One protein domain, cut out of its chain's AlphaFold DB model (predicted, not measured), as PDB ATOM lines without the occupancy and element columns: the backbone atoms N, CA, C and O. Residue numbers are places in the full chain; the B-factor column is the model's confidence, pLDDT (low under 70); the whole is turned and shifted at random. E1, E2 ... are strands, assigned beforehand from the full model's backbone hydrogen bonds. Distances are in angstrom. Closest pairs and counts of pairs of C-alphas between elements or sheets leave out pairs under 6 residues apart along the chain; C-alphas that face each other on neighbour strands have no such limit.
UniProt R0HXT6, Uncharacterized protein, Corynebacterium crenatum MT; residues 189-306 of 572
ATOM      1  N   LEU A 189     -49.795 -21.415 118.828       93.38
ATOM      2  CA  LEU A 189     -50.162 -21.065 117.461       93.38
ATOM      3  C   LEU A 189     -49.807 -19.609 117.194       93.38
ATOM      4  O   LEU A 189     -50.019 -18.749 118.046       93.38
ATOM      5  N   ARG A 190     -49.305 -19.341 115.990       94.38
ATOM      6  CA  ARG A 190     -49.231 -17.991 115.440       94.38
ATOM      7  C   ARG A 190     -50.317 -17.844 114.397       94.38
ATOM      8  O   ARG A 190     -50.347 -18.627 113.453       94.38
ATOM      9  N   VAL A 191     -51.179 -16.855 114.580       93.81
ATOM     10  CA  VAL A 191     -52.397 -16.686 113.789       93.81
ATOM     11  C   VAL A 191     -52.416 -15.299 113.165       93.81
ATOM     12  O   VAL A 191     -52.239 -14.294 113.858       93.81
ATOM     13  N   LEU A 192     -52.625 -15.253 111.853       92.50
ATOM     14  CA  LEU A 192     -52.843 -14.026 111.100       92.50
ATOM     15  C   LEU A 192     -54.330 -13.642 111.141       92.50
ATOM     16  O   LEU A 192     -55.197 -14.417 110.741       92.50
ATOM     17  N   CYS A 193     -54.619 -12.426 111.589       90.06
ATOM     18  CA  CYS A 193     -55.951 -11.830 111.620       90.06
ATOM     19  C   CYS A 193     -55.970 -10.650 110.646       90.06
ATOM     20  O   CYS A 193     -55.492  -9.560 110.976       90.06
ATOM     21  N   THR A 194     -56.484 -10.869 109.436       84.94
ATOM     22  CA  THR A 194     -56.544  -9.811 108.420       84.94
ATOM     23  C   THR A 194     -57.749  -8.908 108.648       84.94
ATOM     24  O   THR A 194     -58.800  -9.345 109.115       84.94
ATOM     25  N   TRP A 195     -57.617  -7.634 108.291       80.56
ATOM     26  CA  TRP A 195     -58.683  -6.646 108.404       80.56
ATOM     27  C   TRP A 195     -59.946  -7.088 107.655       80.56
ATOM     28  O   TRP A 195     -61.045  -6.962 108.186       80.56
ATOM     29  N   GLY A 196     -59.788  -7.664 106.457       75.69
ATOM     30  CA  GLY A 196     -60.900  -8.188 105.661       75.69
ATOM     31  C   GLY A 196     -61.585  -9.397 106.304       75.69
ATOM     32  O   GLY A 196     -62.809  -9.418 106.396       75.69
ATOM     33  N   ALA A 197     -60.814 -10.365 106.812       75.50
ATOM     34  CA  ALA A 197     -61.370 -11.554 107.468       75.50
ATOM     35  C   ALA A 197     -62.032 -11.245 108.822       75.50
ATOM     36  O   ALA A 197     -62.783 -12.068 109.324       75.50
ATOM     37  N   MET A 198     -61.761 -10.073 109.402       79.75
ATOM     38  CA  MET A 198     -62.318  -9.599 110.673       79.75
ATOM     39  C   MET A 198     -63.418  -8.532 110.484       79.75
ATOM     40  O   MET A 198     -63.657  -7.730 111.388       79.75
ATOM     41  N   GLU A 199     -64.034  -8.449 109.297       78.06
ATOM     42  CA  GLU A 199     -65.086  -7.468 108.950       78.06
ATOM     43  C   GLU A 199     -64.705  -6.005 109.254       78.06
ATOM     44  O   GLU A 199     -65.513  -5.156 109.630       78.06
ATOM     45  N   GLY A 200     -63.421  -5.699 109.100       76.00
ATOM     46  CA  GLY A 200     -62.861  -4.378 109.318       76.00
ATOM     47  C   GLY A 200     -62.679  -3.962 110.778       76.00
ATOM     48  O   GLY A 200     -62.263  -2.827 111.037       76.00
ATOM     49  N   ILE A 201     -62.927  -4.864 111.733       78.00
ATOM     50  CA  ILE A 201     -62.795  -4.613 113.168       78.00
ATOM     51  C   ILE A 201     -61.793  -5.598 113.763       78.00
ATOM     52  O   ILE A 201     -62.126  -6.733 114.085       78.00
ATOM     53  N   ILE A 202     -60.560  -5.139 114.003       81.75
ATOM     54  CA  ILE A 202     -59.598  -5.911 114.796       81.75
ATOM     55  C   ILE A 202     -59.620  -5.414 116.248       81.75
ATOM     56  O   ILE A 202     -59.171  -4.291 116.502       81.75
ATOM     57  N   PRO A 203     -60.083  -6.228 117.217       82.50
ATOM     58  CA  PRO A 203     -60.163  -5.826 118.619       82.50
ATOM     59  C   PRO A 203     -58.803  -5.433 119.202       82.50
ATOM     60  O   PRO A 203     -57.757  -5.913 118.761       82.50
ATOM     61  N   VAL A 204     -58.798  -4.586 120.235       86.06
ATOM     62  CA  VAL A 204     -57.577  -4.184 120.959       86.06
ATOM     63  C   VAL A 204     -57.176  -5.273 121.961       86.06
ATOM     64  O   VAL A 204     -57.406  -5.143 123.160       86.06
ATOM     65  N   TRP A 205     -56.590  -6.356 121.453       90.12
ATOM     66  CA  TRP A 205     -56.106  -7.481 122.256       90.12
ATOM     67  C   TRP A 205     -54.841  -7.170 123.060       90.12
ATOM     68  O   TRP A 205     -53.992  -6.382 122.629       90.12
ATOM     69  N   LYS A 206     -54.690  -7.852 124.200       91.44
ATOM     70  CA  LYS A 206     -53.508  -7.833 125.069       91.44
ATOM     71  C   LYS A 206     -53.098  -9.255 125.481       91.44
ATOM     72  O   LYS A 206     -53.948 -10.142 125.560       91.44
ATOM     73  N   PRO A 207     -51.808  -9.489 125.790       92.06
ATOM     74  CA  PRO A 207     -51.386 -10.735 126.421       92.06
ATOM     75  C   PRO A 207     -52.186 -11.021 127.700       92.06
ATOM     76  O   PRO A 207     -52.360 -10.133 128.536       92.06
ATOM     77  N   GLY A 208     -52.661 -12.256 127.847       87.44
ATOM     78  CA  GLY A 208     -53.537 -12.713 128.927       87.44
ATOM     79  C   GLY A 208     -55.027 -12.746 128.572       87.44
ATOM     80  O   GLY A 208     -55.785 -13.423 129.268       87.44
ATOM     81  N   ASP A 209     -55.454 -12.083 127.493       88.75
ATOM     82  CA  ASP A 209     -56.849 -12.126 127.046       88.75
ATOM     83  C   ASP A 209     -57.227 -13.536 126.559       88.75
ATOM     84  O   ASP A 209     -56.449 -14.205 125.872       88.75
ATOM     85  N   GLN A 210     -58.441 -13.980 126.895       87.75
ATOM     86  CA  GLN A 210     -59.020 -15.217 126.366       87.75
ATOM     87  C   GLN A 210     -59.779 -14.942 125.076       87.75
ATOM     88  O   GLN A 210     -60.569 -13.999 124.996       87.75
ATOM     89  N   ILE A 211     -59.571 -15.799 124.082       86.00
ATOM     90  CA  ILE A 211     -60.164 -15.658 122.757       86.00
ATOM     91  C   ILE A 211     -60.678 -17.001 122.237       86.00
ATOM     92  O   ILE A 211     -60.172 -18.066 122.588       86.00
ATOM     93  N   SER A 212     -61.711 -16.936 121.398       83.81
ATOM     94  CA  SER A 212     -62.193 -18.063 120.600       83.81
ATOM     95  C   SER A 212     -61.843 -17.821 119.140       83.81
ATOM     96  O   SER A 212     -62.229 -16.800 118.581       83.81
ATOM     97  N   LEU A 213     -61.115 -18.759 118.542       86.62
ATOM     98  CA  LEU A 213     -60.593 -18.663 117.187       86.62
ATOM     99  C   LEU A 213     -61.323 -19.648 116.272       86.62
ATOM    100  O   LEU A 213     -61.394 -20.842 116.565       86.62
ATOM    101  N   PHE A 214     -61.823 -19.148 115.148       87.19
ATOM    102  CA  PHE A 214     -62.153 -19.955 113.973       87.19
ATOM    103  C   PHE A 214     -60.915 -19.980 113.092       87.19
ATOM    104  O   PHE A 214     -60.556 -18.939 112.541       87.19
ATOM    105  N   LEU A 215     -60.222 -21.114 113.062       90.44
ATOM    106  CA  LEU A 215     -58.944 -21.224 112.375       90.44
ATOM    107  C   LEU A 215     -59.139 -21.767 110.960       90.44
ATOM    108  O   LEU A 215     -59.906 -22.709 110.750       90.44
ATOM    109  N   SER A 216     -58.353 -21.237 110.036       90.94
ATOM    110  CA  SER A 216     -58.036 -21.881 108.765       90.94
ATOM    111  C   SER A 216     -56.528 -22.110 108.701       90.94
ATOM    112  O   SER A 216     -55.761 -21.382 109.337       90.94
ATOM    113  N   PHE A 217     -56.093 -23.166 108.017       92.69
ATOM    114  CA  PHE A 217     -54.678 -23.458 107.810       92.69
ATOM    115  C   PHE A 217     -54.378 -23.475 106.310       92.69
ATOM    116  O   PHE A 217     -54.711 -24.409 105.579       92.69
ATOM    117  N   ASP A 218     -53.776 -22.385 105.857       91.06
ATOM    118  CA  ASP A 218     -53.519 -22.111 104.452       91.06
ATOM    119  C   ASP A 218     -52.231 -22.821 104.011       91.06
ATOM    120  O   ASP A 218     -51.187 -22.697 104.654       91.06
ATOM    121  N   LEU A 219     -52.323 -23.595 102.923       90.06
ATOM    122  CA  LEU A 219     -51.205 -24.374 102.363       90.06
ATOM    123  C   LEU A 219     -50.353 -23.582 101.358       90.06
ATOM    124  O   LEU A 219     -49.304 -24.069 100.935       90.06
ATOM    125  N   ASP A 220     -50.813 -22.397 100.956       85.12
ATOM    126  CA  ASP A 220     -50.071 -21.492 100.081       85.12
ATOM    127  C   ASP A 220     -48.950 -20.769 100.858       85.12
ATOM    128  O   ASP A 220     -48.881 -20.814 102.092       85.12
ATOM    129  N   ASP A 221     -48.046 -20.101 100.138       84.12
ATOM    130  CA  ASP A 221     -46.965 -19.350 100.778       84.12
ATOM    131  C   ASP A 221     -47.530 -18.199 101.633       84.12
ATOM    132  O   ASP A 221     -48.370 -17.422 101.159       84.12
ATOM    133  N   PRO A 222     -47.082 -18.057 102.897       85.75
ATOM    134  CA  PRO A 222     -47.581 -17.010 103.766       85.75
ATOM    135  C   PRO A 222     -47.141 -15.627 103.278       85.75
ATOM    136  O   PRO A 222     -46.060 -15.479 102.708       85.75
ATOM    137  N   PRO A 223     -47.899 -14.567 103.612       83.19
ATOM    138  CA  PRO A 223     -47.476 -13.197 103.323       83.19
ATOM    139  C   PRO A 223     -46.177 -12.810 104.052       83.19
ATOM    140  O   PRO A 223     -45.475 -11.905 103.608       83.19
ATOM    141  N   PHE A 224     -45.848 -13.499 105.152       83.44
ATOM    142  CA  PHE A 224     -44.602 -13.340 105.902       83.44
ATOM    143  C   PHE A 224     -44.038 -14.712 106.271       83.44
ATOM    144  O   PHE A 224     -44.745 -15.531 106.861       83.44
ATOM    145  N   GLU A 225     -42.751 -14.948 106.020       84.88
ATOM    146  CA  GLU A 225     -42.083 -16.216 106.364       84.88
ATOM    147  C   GLU A 225     -42.195 -16.563 107.858       84.88
ATOM    148  O   GLU A 225     -42.272 -17.729 108.231       84.88
ATOM    149  N   GLN A 226     -42.289 -15.563 108.738       88.19
ATOM    150  CA  GLN A 226     -42.438 -15.752 110.183       88.19
ATOM    151  C   GLN A 226     -43.805 -16.322 110.602       88.19
ATOM    152  O   GLN A 226     -43.980 -16.647 111.780       88.19
ATOM    153  N   LEU A 227     -44.775 -16.429 109.687       88.31
ATOM    154  CA  LEU A 227     -46.041 -17.143 109.898       88.31
ATOM    155  C   LEU A 227     -45.933 -18.634 109.570       88.31
ATOM    156  O   LEU A 227     -46.753 -19.424 110.042       88.31
ATOM    157  N   LYS A 228     -44.946 -19.012 108.752       91.31
ATOM    158  CA  LYS A 228     -44.798 -20.368 108.244       91.31
ATOM    159  C   LYS A 228     -44.575 -21.340 109.384       91.31
ATOM    160  O   LYS A 228     -43.747 -21.121 110.270       91.31
ATOM    161  N   THR A 229     -45.297 -22.445 109.338       91.69
ATOM    162  CA  THR A 229     -45.208 -23.468 110.359       91.69
ATOM    163  C   THR A 229     -45.543 -24.847 109.810       91.69
ATOM    164  O   THR A 229     -46.338 -24.986 108.883       91.69
ATOM    165  N   THR A 230     -44.945 -25.879 110.402       92.19
ATOM    166  CA  THR A 230     -45.267 -27.278 110.108       92.19
ATOM    167  C   THR A 230     -46.053 -27.868 111.272       92.19
ATOM    168  O   THR A 230     -45.690 -27.692 112.441       92.19
ATOM    169  N   ARG A 231     -47.158 -28.545 110.965       90.12
ATOM    170  CA  ARG A 231     -48.032 -29.176 111.952       90.12
ATOM    171  C   ARG A 231     -48.302 -30.616 111.550       90.12
ATOM    172  O   ARG A 231     -48.650 -30.893 110.404       90.12
ATOM    173  N   ARG A 232     -48.142 -31.513 112.519       90.31
ATOM    174  CA  ARG A 232     -48.678 -32.866 112.443       90.31
ATOM    175  C   ARG A 232     -50.115 -32.820 112.929       90.31
ATOM    176  O   ARG A 232     -50.366 -32.230 113.977       90.31
ATOM    177  N   GLY A 233     -51.027 -33.444 112.206       86.31
ATOM    178  CA  GLY A 233     -52.402 -33.548 112.663       86.31
ATOM    179  C   GLY A 233     -53.212 -34.535 111.852       86.31
ATOM    180  O   GLY A 233     -52.763 -35.051 110.824       86.31
ATOM    181  N   TYR A 234     -54.413 -34.788 112.341       83.31
ATOM    182  CA  TYR A 234     -55.377 -35.632 111.673       83.31
ATOM    183  C   TYR A 234     -56.195 -34.795 110.701       83.31
ATOM    184  O   TYR A 234     -56.586 -33.666 111.007       83.31
ATOM    185  N   THR A 235     -56.434 -35.356 109.520       83.56
ATOM    186  CA  THR A 235     -57.318 -34.755 108.527       83.56
ATOM    187  C   THR A 235     -58.593 -35.577 108.417       83.56
ATOM    188  O   THR A 235     -58.567 -36.807 108.318       83.56
ATOM    189  N   GLU A 236     -59.727 -34.890 108.456       76.69
ATOM    190  CA  GLU A 236     -61.033 -35.469 108.167       76.69
ATOM    191  C   GLU A 236     -61.564 -34.805 106.896       76.69
ATOM    192  O   GLU A 236     -61.692 -33.577 106.872       76.69
ATOM    193  N   PRO A 237     -61.835 -35.572 105.827       73.44
ATOM    194  CA  PRO A 237     -62.335 -35.005 104.584       73.44
ATOM    195  C   PRO A 237     -63.712 -34.373 104.806       73.44
ATOM    196  O   PRO A 237     -64.582 -34.967 105.442       73.44
ATOM    197  N   GLY A 238     -63.880 -33.161 104.291       69.19
ATOM    198  CA  GLY A 238     -65.136 -32.428 104.249       69.19
ATOM    199  C   GLY A 238     -65.671 -32.300 102.825       69.19
ATOM    200  O   GLY A 238     -65.350 -33.090 101.934       69.19
ATOM    201  N   GLU A 239     -66.492 -31.276 102.624       64.62
ATOM    202  CA  GLU A 239     -67.116 -30.960 101.343       64.62
ATOM    203  C   GLU A 239     -66.092 -30.504 100.299       64.62
ATOM    204  O   GLU A 239     -64.965 -30.094 100.606       64.62
ATOM    205  N   ILE A 240     -66.501 -30.566  99.037       54.47
ATOM    206  CA  ILE A 240     -65.658 -30.215  97.902       54.47
ATOM    207  C   ILE A 240     -66.230 -28.965  97.248       54.47
ATOM    208  O   ILE A 240     -67.361 -28.969  96.769       54.47
ATOM    209  N   TYR A 241     -65.422 -27.908  97.210       50.28
ATOM    210  CA  TYR A 241     -65.786 -26.613  96.648       50.28
ATOM    211  C   TYR A 241     -64.842 -26.278  95.494       50.28
ATOM    212  O   TYR A 241     -63.625 -26.167  95.656       50.28
ATOM    213  N   GLY A 242     -65.400 -26.127  94.290       59.25
ATOM    214  CA  GLY A 242     -64.607 -25.861  93.089       59.25
ATOM    215  C   GLY A 242     -63.620 -26.995  92.780       59.25
ATOM    216  O   GLY A 242     -64.036 -28.111  92.481       59.25
ATOM    217  N   ASN A 243     -62.316 -26.694  92.813       54.03
ATOM    218  CA  ASN A 243     -61.221 -27.639  92.546       54.03
ATOM    219  C   ASN A 243     -60.413 -28.020  93.802       54.03
ATOM    220  O   ASN A 243     -59.277 -28.486  93.683       54.03
ATOM    221  N   GLN A 244     -60.959 -27.781  94.995       60.97
ATOM    222  CA  GLN A 244     -60.317 -28.080  96.272       60.97
ATOM    223  C   GLN A 244     -61.266 -28.880  97.160       60.97
ATOM    224  O   GLN A 244     -62.467 -28.612  97.215       60.97
ATOM    225  N   ARG A 245     -60.718 -29.852  97.890       69.81
ATOM    226  CA  ARG A 245     -61.437 -30.518  98.975       69.81
ATOM    227  C   ARG A 245     -61.131 -29.795 100.279       69.81
ATOM    228  O   ARG A 245     -59.961 -29.564 100.592       69.81
ATOM    229  N   SER A 246     -62.177 -29.471 101.030       79.44
ATOM    230  CA  SER A 246     -62.024 -29.017 102.403       79.44
ATOM    231  C   SER A 246     -61.681 -30.203 103.304       79.44
ATOM    232  O   SER A 246     -62.166 -31.317 103.106       79.44
ATOM    233  N   TYR A 247     -60.845 -29.986 104.306       83.62
ATOM    234  CA  TYR A 247     -60.630 -30.934 105.386       83.62
ATOM    235  C   TYR A 247     -60.714 -30.195 106.709       83.62
ATOM    236  O   TYR A 247     -60.263 -29.054 106.830       83.62
ATOM    237  N   LYS A 248     -61.227 -30.877 107.729       86.38
ATOM    238  CA  LYS A 248     -60.943 -30.490 109.108       86.38
ATOM    239  C   LYS A 248     -59.547 -30.990 109.433       86.38
ATOM    240  O   LYS A 248     -59.283 -32.185 109.317       86.38
ATOM    241  N   PHE A 249     -58.669 -30.084 109.818       89.31
ATOM    242  CA  PHE A 249     -57.312 -30.375 110.240       89.31
ATOM    243  C   PHE A 249     -57.179 -30.063 111.716       89.31
ATOM    244  O   PHE A 249     -57.428 -28.936 112.147       89.31
ATOM    245  N   HIS A 250     -56.806 -31.064 112.496       86.44
ATOM    246  CA  HIS A 250     -56.811 -30.925 113.938       86.44
ATOM    247  C   HIS A 250     -55.719 -31.728 114.623       86.44
ATOM    248  O   HIS A 250     -55.301 -32.792 114.166       86.44
ATOM    249  N   ALA A 251     -55.251 -31.181 115.738       84.81
ATOM    250  CA  ALA A 251     -54.334 -31.831 116.660       84.81
ATOM    251  C   ALA A 251     -54.329 -31.077 117.989       84.81
ATOM    252  O   ALA A 251     -54.638 -29.890 118.032       84.81
ATOM    253  N   ASP A 252     -53.932 -31.755 119.067       79.38
ATOM    254  CA  ASP A 252     -53.509 -31.134 120.329       79.38
ATOM    255  C   ASP A 252     -54.430 -30.010 120.860       79.38
ATOM    256  O   ASP A 252     -53.972 -29.059 121.492       79.38
ATOM    257  N   GLY A 253     -55.747 -30.132 120.650       75.50
ATOM    258  CA  GLY A 253     -56.776 -29.211 121.143       75.50
ATOM    259  C   GLY A 253     -57.177 -28.059 120.208       75.50
ATOM    260  O   GLY A 253     -58.078 -27.306 120.575       75.50
ATOM    261  N   TRP A 254     -56.565 -27.911 119.028       85.44
ATOM    262  CA  TRP A 254     -56.976 -26.937 118.006       85.44
ATOM    263  C   TRP A 254     -57.610 -27.615 116.788       85.44
ATOM    264  O   TRP A 254     -57.334 -28.777 116.485       85.44
ATOM    265  N   ASN A 255     -58.443 -26.859 116.073       85.31
ATOM    266  CA  ASN A 255     -59.062 -27.269 114.813       85.31
ATOM    267  C   ASN A 255     -59.065 -26.126 113.817       85.31
ATOM    268  O   ASN A 255     -59.460 -25.012 114.162       85.31
ATOM    269  N   ALA A 256     -58.672 -26.447 112.592       88.88
ATOM    270  CA  ALA A 256     -58.648 -25.547 111.459       88.88
ATOM    271  C   ALA A 256     -59.328 -26.181 110.240       88.88
ATOM    272  O   ALA A 256     -59.361 -27.404 110.108       88.88
ATOM    273  N   VAL A 257     -59.844 -25.358 109.331       88.06
ATOM    274  CA  VAL A 257     -60.208 -25.809 107.980       88.06
ATOM    275  C   VAL A 257     -59.024 -25.637 107.053       88.06
ATOM    276  O   VAL A 257     -58.320 -24.633 107.104       88.06
ATOM    277  N   ILE A 258     -58.810 -26.626 106.196       88.88
ATOM    278  CA  ILE A 258     -57.830 -26.557 105.117       88.88
ATOM    279  C   ILE A 258     -58.512 -26.860 103.799       88.88
ATOM    280  O   ILE A 258     -59.376 -27.728 103.739       88.88
ATOM    281  N   SER A 259     -58.084 -26.191 102.737       84.88
ATOM    282  CA  SER A 259     -58.511 -26.492 101.374       84.88
ATOM    283  C   SER A 259     -57.318 -27.026 100.599       84.88
ATOM    284  O   SER A 259     -56.327 -26.325 100.399       84.88
ATOM    285  N   ALA A 260     -57.392 -28.282 100.166       79.38
ATOM    286  CA  ALA A 260     -56.298 -28.948  99.470       79.38
ATOM    287  C   ALA A 260     -56.707 -29.341  98.045       79.38
ATOM    288  O   ALA A 260     -57.787 -29.880  97.808       79.38
ATOM    289  N   LYS A 261     -55.813 -29.083  97.082       72.25
ATOM    290  CA  LYS A 261     -55.956 -29.534  95.681       72.25
ATOM    291  C   LYS A 261     -55.604 -31.014  95.507       72.25
ATOM    292  O   LYS A 261     -56.020 -31.640  94.540       72.25
ATOM    293  N   VAL A 262     -54.791 -31.549  96.419       72.56
ATOM    294  CA  VAL A 262     -54.324 -32.939  96.424       72.56
ATOM    295  C   VAL A 262     -54.881 -33.628  97.667       72.56
ATOM    296  O   VAL A 262     -54.925 -32.990  98.722       72.56
ATOM    297  N   PRO A 263     -55.297 -34.903  97.577       63.34
ATOM    298  CA  PRO A 263     -55.888 -35.584  98.713       63.34
ATOM    299  C   PRO A 263     -54.875 -35.782  99.837       63.34
ATOM    300  O   PRO A 263     -53.737 -36.183  99.594       63.34
ATOM    301  N   LEU A 264     -55.322 -35.543 101.063       73.88
ATOM    302  CA  LEU A 264     -54.536 -35.726 102.278       73.88
ATOM    303  C   LEU A 264     -54.870 -37.060 102.948       73.88
ATOM    304  O   LEU A 264     -56.015 -37.521 102.900       73.88
ATOM    305  N   ARG A 265     -53.867 -37.697 103.563       73.12
ATOM    306  CA  ARG A 265     -54.060 -38.908 104.371       73.12
ATOM    307  C   ARG A 265     -54.716 -38.562 105.702       73.12
ATOM    308  O   ARG A 265     -54.670 -37.426 106.163       73.12
ATOM    309  N   THR A 266     -55.265 -39.579 106.363       69.25
ATOM    310  CA  THR A 266     -55.907 -39.444 107.680       69.25
ATOM    311  C   THR A 266     -55.011 -38.779 108.723       69.25
ATOM    312  O   THR A 266     -55.522 -38.116 109.617       69.25
ATOM    313  N   GLU A 267     -53.694 -38.931 108.608       81.50
ATOM    314  CA  GLU A 267     -52.714 -38.213 109.412       81.50
ATOM    315  C   GLU A 267     -51.603 -37.688 108.500       81.50
ATOM    316  O   GLU A 267     -51.055 -38.442 107.693       81.50
ATOM    317  N   GLU A 268     -51.283 -36.400 108.622       83.69
ATOM    318  CA  GLU A 268     -50.336 -35.704 107.749       83.69
ATOM    319  C   GLU A 268     -49.427 -34.752 108.529       83.69
ATOM    320  O   GLU A 268     -49.762 -34.278 109.616       83.69
ATOM    321  N   ASN A 269     -48.277 -34.441 107.926       91.38
ATOM    322  CA  ASN A 269     -47.417 -33.333 108.336       91.38
ATOM    323  C   ASN A 269     -47.508 -32.226 107.283       91.38
ATOM    324  O   ASN A 269     -46.889 -32.323 106.224       91.38
ATOM    325  N   LEU A 270     -48.277 -31.177 107.572       92.06
ATOM    326  CA  LEU A 270     -48.561 -30.089 106.638       92.06
ATOM    327  C   LEU A 270     -47.734 -28.853 106.976       92.06
ATOM    328  O   LEU A 270     -47.555 -28.524 108.148       92.06
ATOM    329  N   THR A 271     -47.243 -28.164 105.949       93.50
ATOM    330  CA  THR A 271     -46.557 -26.872 106.087       93.50
ATOM    331  C   THR A 271     -47.433 -25.783 105.489       93.50
ATOM    332  O   THR A 271     -47.927 -25.951 104.380       93.50
ATOM    333  N   GLY A 272     -47.628 -24.703 106.237       93.19
ATOM    334  CA  GLY A 272     -48.573 -23.639 105.912       93.19
ATOM    335  C   GLY A 272     -48.585 -22.573 107.003       93.19
ATOM    336  O   GLY A 272     -47.584 -22.399 107.704       93.19
ATOM    337  N   TYR A 273     -49.701 -21.875 107.178       93.25
ATOM    338  CA  TYR A 273     -49.872 -20.889 108.248       93.25
ATOM    339  C   TYR A 273     -51.326 -20.800 108.718       93.25
ATOM    340  O   TYR A 273     -52.245 -21.133 107.978       93.25
ATOM    341  N   PHE A 274     -51.541 -20.359 109.964       93.44
ATOM    342  CA  PHE A 274     -52.891 -20.194 110.504       93.44
ATOM    343  C   PHE A 274     -53.446 -18.800 110.227       93.44
ATOM    344  O   PHE A 274     -52.780 -17.789 110.475       93.44
ATOM    345  N   THR A 275     -54.710 -18.754 109.831       91.62
ATOM    346  CA  THR A 275     -55.524 -17.544 109.752       91.62
ATOM    347  C   THR A 275     -56.728 -17.647 110.676       91.62
ATOM    348  O   THR A 275     -57.154 -18.739 111.054       91.62
ATOM    349  N   HIS A 276     -57.256 -16.495 111.085       90.06
ATOM    350  CA  HIS A 276     -58.520 -16.403 111.805       90.06
ATOM    351  C   HIS A 276     -59.485 -15.472 111.077       90.06
ATOM    352  O   HIS A 276     -59.104 -14.371 110.675       90.06
ATOM    353  N   SER A 277     -60.729 -15.931 110.952       77.94
ATOM    354  CA  SER A 277     -61.847 -15.193 110.371       77.94
ATOM    355  C   SER A 277     -62.971 -15.009 111.392       77.94
ATOM    356  O   SER A 277     -63.216 -15.888 112.225       77.94
ATOM    357  N   SER A 278     -63.674 -13.877 111.324       69.50
ATOM    358  CA  SER A 278     -64.946 -13.672 112.024       69.50
ATOM    359  C   SER A 278     -66.088 -14.468 111.387       69.50
ATOM    360  O   SER A 278     -67.093 -14.717 112.054       69.50
ATOM    361  N   TYR A 279     -65.922 -14.916 110.136       61.97
ATOM    362  CA  TYR A 279     -66.798 -15.910 109.521       61.97
ATOM    363  C   TYR A 279     -66.453 -17.306 110.042       61.97
ATOM    364  O   TYR A 279     -65.307 -17.755 109.997       61.97
ATOM    365  N   ALA A 280     -67.466 -17.998 110.552       54.91
ATOM    366  CA  ALA A 280     -67.329 -19.357 111.040       54.91
ATOM    367  C   ALA A 280     -67.385 -20.355 109.870       54.91
ATOM    368  O   ALA A 280     -68.436 -20.928 109.605       54.91
ATOM    369  N   ASP A 281     -66.249 -20.618 109.220       51.94
ATOM    370  CA  ASP A 281     -66.121 -21.765 108.294       51.94
ATOM    371  C   ASP A 281     -66.077 -23.109 109.047       51.94
ATOM    372  O   ASP A 281     -66.160 -24.190 108.466       51.94
ATOM    373  N   THR A 282     -65.970 -23.055 110.379       50.34
ATOM    374  CA  THR A 282     -66.076 -24.209 111.272       50.34
ATOM    375  C   THR A 282     -67.159 -23.985 112.311       50.34
ATOM    376  O   THR A 282     -67.226 -22.942 112.958       50.34
ATOM    377  N   SER A 283     -67.949 -25.022 112.583       54.28
ATOM    378  CA  SER A 283     -68.841 -25.047 113.746       54.28
ATOM    379  C   SER A 283     -68.090 -25.163 115.083       54.28
ATOM    380  O   SER A 283     -68.721 -25.145 116.138       54.28
ATOM    381  N   ARG A 284     -66.751 -25.292 115.075       65.12
ATOM    382  CA  ARG A 284     -65.940 -25.620 116.259       65.12
ATOM    383  C   ARG A 284     -64.798 -24.631 116.481       65.12
ATOM    384  O   ARG A 284     -63.864 -24.547 115.691       65.12
ATOM    385  N   ARG A 285     -64.889 -23.913 117.601       75.44
ATOM    386  CA  ARG A 285     -63.967 -22.849 118.020       75.44
ATOM    387  C   ARG A 285     -62.758 -23.432 118.752       75.44
ATOM    388  O   ARG A 285     -62.913 -24.314 119.588       75.44
ATOM    389  N   THR A 286     -61.577 -22.871 118.513       82.44
ATOM    390  CA  THR A 286     -60.380 -23.119 119.327       82.44
ATOM    391  C   THR A 286     -60.286 -22.051 120.416       82.44
ATOM    392  O   THR A 286     -60.128 -20.869 120.109       82.44
ATOM    393  N   SER A 287     -60.394 -22.435 121.690       84.31
ATOM    394  CA  SER A 287     -60.176 -21.512 122.814       84.31
ATOM    395  C   SER A 287     -58.689 -21.395 123.136       84.31
ATOM    396  O   SER A 287     -58.011 -22.405 123.305       84.31
ATOM    397  N   ALA A 288     -58.188 -20.167 123.251       89.00
ATOM    398  CA  ALA A 288     -56.781 -19.906 123.532       89.00
ATOM    399  C   ALA A 288     -56.588 -18.646 124.393       89.00
ATOM    400  O   ALA A 288     -57.488 -17.813 124.521       89.00
ATOM    401  N   VAL A 289     -55.401 -18.509 124.981       90.56
ATOM    402  CA  VAL A 289     -54.934 -17.300 125.671       90.56
ATOM    403  C   VAL A 289     -53.919 -16.598 124.787       90.56
ATOM    404  O   VAL A 289     -52.984 -17.221 124.281       90.56
ATOM    405  N   ILE A 290     -54.078 -15.292 124.614       92.31
ATOM    406  CA  ILE A 290     -53.130 -14.486 123.851       92.31
ATOM    407  C   ILE A 290     -51.833 -14.341 124.649       92.31
ATOM    408  O   ILE A 290     -51.840 -13.974 125.820       92.31
ATOM    409  N   THR A 291     -50.703 -14.616 124.006       92.25
ATOM    410  CA  THR A 291     -49.357 -14.536 124.600       92.25
ATOM    411  C   THR A 291     -48.546 -13.372 124.034       92.25
ATOM    412  O   THR A 291     -47.777 -12.757 124.770       92.25
ATOM    413  N   ALA A 292     -48.772 -13.002 122.771       91.62
ATOM    414  CA  ALA A 292     -48.211 -11.803 122.155       91.62
ATOM    415  C   ALA A 292     -49.139 -11.256 121.059       91.62
ATOM    416  O   ALA A 292     -49.929 -11.997 120.475       91.62
ATOM    417  N   VAL A 293     -49.031  -9.954 120.779       90.94
ATOM    418  CA  VAL A 293     -49.793  -9.259 119.732       90.94
ATOM    419  C   VAL A 293     -48.839  -8.374 118.937       90.94
ATOM    420  O   VAL A 293     -48.164  -7.521 119.512       90.94
ATOM    421  N   TYR A 294     -48.834  -8.533 117.618       89.94
ATOM    422  CA  TYR A 294     -48.055  -7.733 116.678       89.94
ATOM    423  C   TYR A 294     -49.012  -7.048 115.701       89.94
ATOM    424  O   TYR A 294     -49.860  -7.693 115.087       89.94
ATOM    425  N   ARG A 295     -48.913  -5.724 115.570       84.19
ATOM    426  CA  ARG A 295     -49.743  -4.938 114.644       84.19
ATOM    427  C   ARG A 295     -48.974  -4.678 113.362       84.19
ATOM    428  O   ARG A 295     -47.814  -4.279 113.427       84.19
ATOM    429  N   HIS A 296     -49.630  -4.860 112.220       78.25
ATOM    430  CA  HIS A 296     -49.018  -4.614 110.924       78.25
ATOM    431  C   HIS A 296     -50.019  -3.983 109.956       78.25
ATOM    432  O   HIS A 296     -50.946  -4.638 109.486       78.25
ATOM    433  N   GLY A 297     -49.866  -2.685 109.685       79.69
ATOM    434  CA  GLY A 297     -50.864  -1.930 108.930       79.69
ATOM    435  C   GLY A 297     -52.236  -1.989 109.611       79.69
ATOM    436  O   GLY A 297     -52.371  -1.604 110.775       79.69
ATOM    437  N   LYS A 298     -53.246  -2.481 108.885       81.31
ATOM    438  CA  LYS A 298     -54.602  -2.717 109.409       81.31
ATOM    439  C   LYS A 298     -54.803  -4.125 109.978       81.31
ATOM    440  O   LYS A 298     -55.855  -4.361 110.562       81.31
ATOM    441  N   ASP A 299     -53.815  -5.007 109.841       85.94
ATOM    442  CA  ASP A 299     -53.864  -6.408 110.259       85.94
ATOM    443  C   ASP A 299     -53.241  -6.609 111.652       85.94
ATOM    444  O   ASP A 299     -52.549  -5.742 112.209       85.94
ATOM    445  N   ALA A 300     -53.477  -7.784 112.234       89.62
ATOM    446  CA  ALA A 300     -52.803  -8.229 113.445       89.62
ATOM    447  C   ALA A 300     -52.288  -9.659 113.300       89.62
ATOM    448  O   ALA A 300     -52.909 -10.503 112.663       89.62
ATOM    449  N   ILE A 301     -51.162  -9.937 113.944       91.94
ATOM    450  CA  ILE A 301     -50.643 -11.286 114.145       91.94
ATOM    451  C   ILE A 301     -50.630 -11.528 115.645       91.94
ATOM    452  O   ILE A 301     -50.117 -10.706 116.406       91.94
ATOM    453  N   ILE A 302     -51.210 -12.640 116.076       93.00
ATOM    454  CA  ILE A 302     -51.258 -13.017 117.486       93.00
ATOM    455  C   ILE A 302     -50.534 -14.338 117.700       93.00
ATOM    456  O   ILE A 302     -50.708 -15.284 116.933       93.00
ATOM    457  N   ASP A 303     -49.746 -14.398 118.768       94.25
ATOM    458  CA  ASP A 303     -49.273 -15.664 119.315       94.25
ATOM    459  C   ASP A 303     -50.237 -16.072 120.423       94.25
ATOM    460  O   ASP A 303     -50.514 -15.289 121.337       94.25
ATOM    461  N   VAL A 304     -50.735 -17.300 120.371       93.31
ATOM    462  CA  VAL A 304     -51.683 -17.835 121.347       93.31
ATOM    463  C   VAL A 304     -51.202 -19.169 121.896       93.31
ATOM    464  O   VAL A 304     -50.540 -19.937 121.197       93.31
ATOM    465  N   SER A 305     -51.563 -19.449 123.142       91.12
ATOM    466  CA  SER A 305     -51.386 -20.760 123.757       91.12
ATOM    467  C   SER A 305     -52.738 -21.343 124.127       91.12
ATOM    468  O   SER A 305     -53.596 -20.653 124.680       91.12
ATOM    469  N   LEU A 306     -52.933 -22.622 123.828       86.25
ATOM    470  CA  LEU A 306     -54.090 -23.372 124.309       86.25
ATOM    471  C   LEU A 306     -53.935 -23.748 125.793       86.25
ATOM    472  O   LEU A 306     -54.906 -24.141 126.439       86.25
TER     473      LEU A 306
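Overview. This is residues 189 to 306 of the 572 residues of an uncharacterized protein of Corynebacterium crenatum MT (UniProt R0HXT6). Five strands, E3, E6, E5, E4 and E7, close into a small barrel that makes one lobe, and four more, E1, E9, E8 and E2, make a second curved lobe of the same sheet beside it. Strand pairs lead from E7 through E1, E9 and E8 to E2, which runs on into E3, back in the barrel. The printed part has 118 residues with nine named strands, E1 to E9 along the chain, and no named helix; the class is all strand, the sheet mixed. The whole is compact, with a radius of gyration of the C-alphas of 13.8 A and spans of 38 by 28 by 27 A.

Along the chain. Start in the barrel with E4, residues 229 to 241, the longest strand by residues: find C-alpha 229 at (-45.208, -23.468, 110.359), from which it runs 24.9 A and bends by 95 degrees at residue 232. Next come E5, residues 244 to 251, 21.6 A, E6, residues 254 to 260, 18.7 A, and E7, residues 267 to 276, 22.7 A, which bends by 83 degrees at residue 271. E3 is residues 215 to 218. Outside the ring, E1, residues 189 to 193, begins at C-alpha 189 (-50.162, -21.065, 117.461), and E2 is residues 210 to 213. E8, residues 286 to 296, 23.3 A, bends by 85 degrees at residue 289; E9, residues 299 to 305, 19.9 A, ends at C-alpha 305 (-51.386, -20.760, 123.757).

Arrangement. E4, E5 and E6 form a meander, each strand the antiparallel neighbour of the one before; see N 236 to O 248 at 2.9 A and N 247 to O 258 at 2.8 A. With E7 they make a Greek key, the first of four strands pairing antiparallel with the fourth: N 231 to O 270, 2.8 A. E3 closes the ring, parallel to E6 with N 217 to O 257 at 2.8 A, and antiparallel to E7 with N 218 to O 273 at 2.9 A. E1, which is not in the ring, is parallel to E7, with N 192 to O 274 at 2.9 A, and antiparallel to E9, with N 191 to O 302 at 2.9 A. E8 and E9 are a hairpin, with N 294 to O 301 at 2.8 A; E2 lies on the other side of E8, antiparallel, with N 211 to O 288 at 2.9 A. The closest C-alphas of E6 and E8, Trp 254 and Thr 286, are 5.3 A apart.

Size, cuts and confidence. The C-alphas farthest apart, Gly 208 and Asn 243, are 40.1 A apart. The printed part has no cut. The link from E1 to E2 is long, 16 residues. Confidence is under 70 at residues 238 to 245, 263, 266 and 278 to 284.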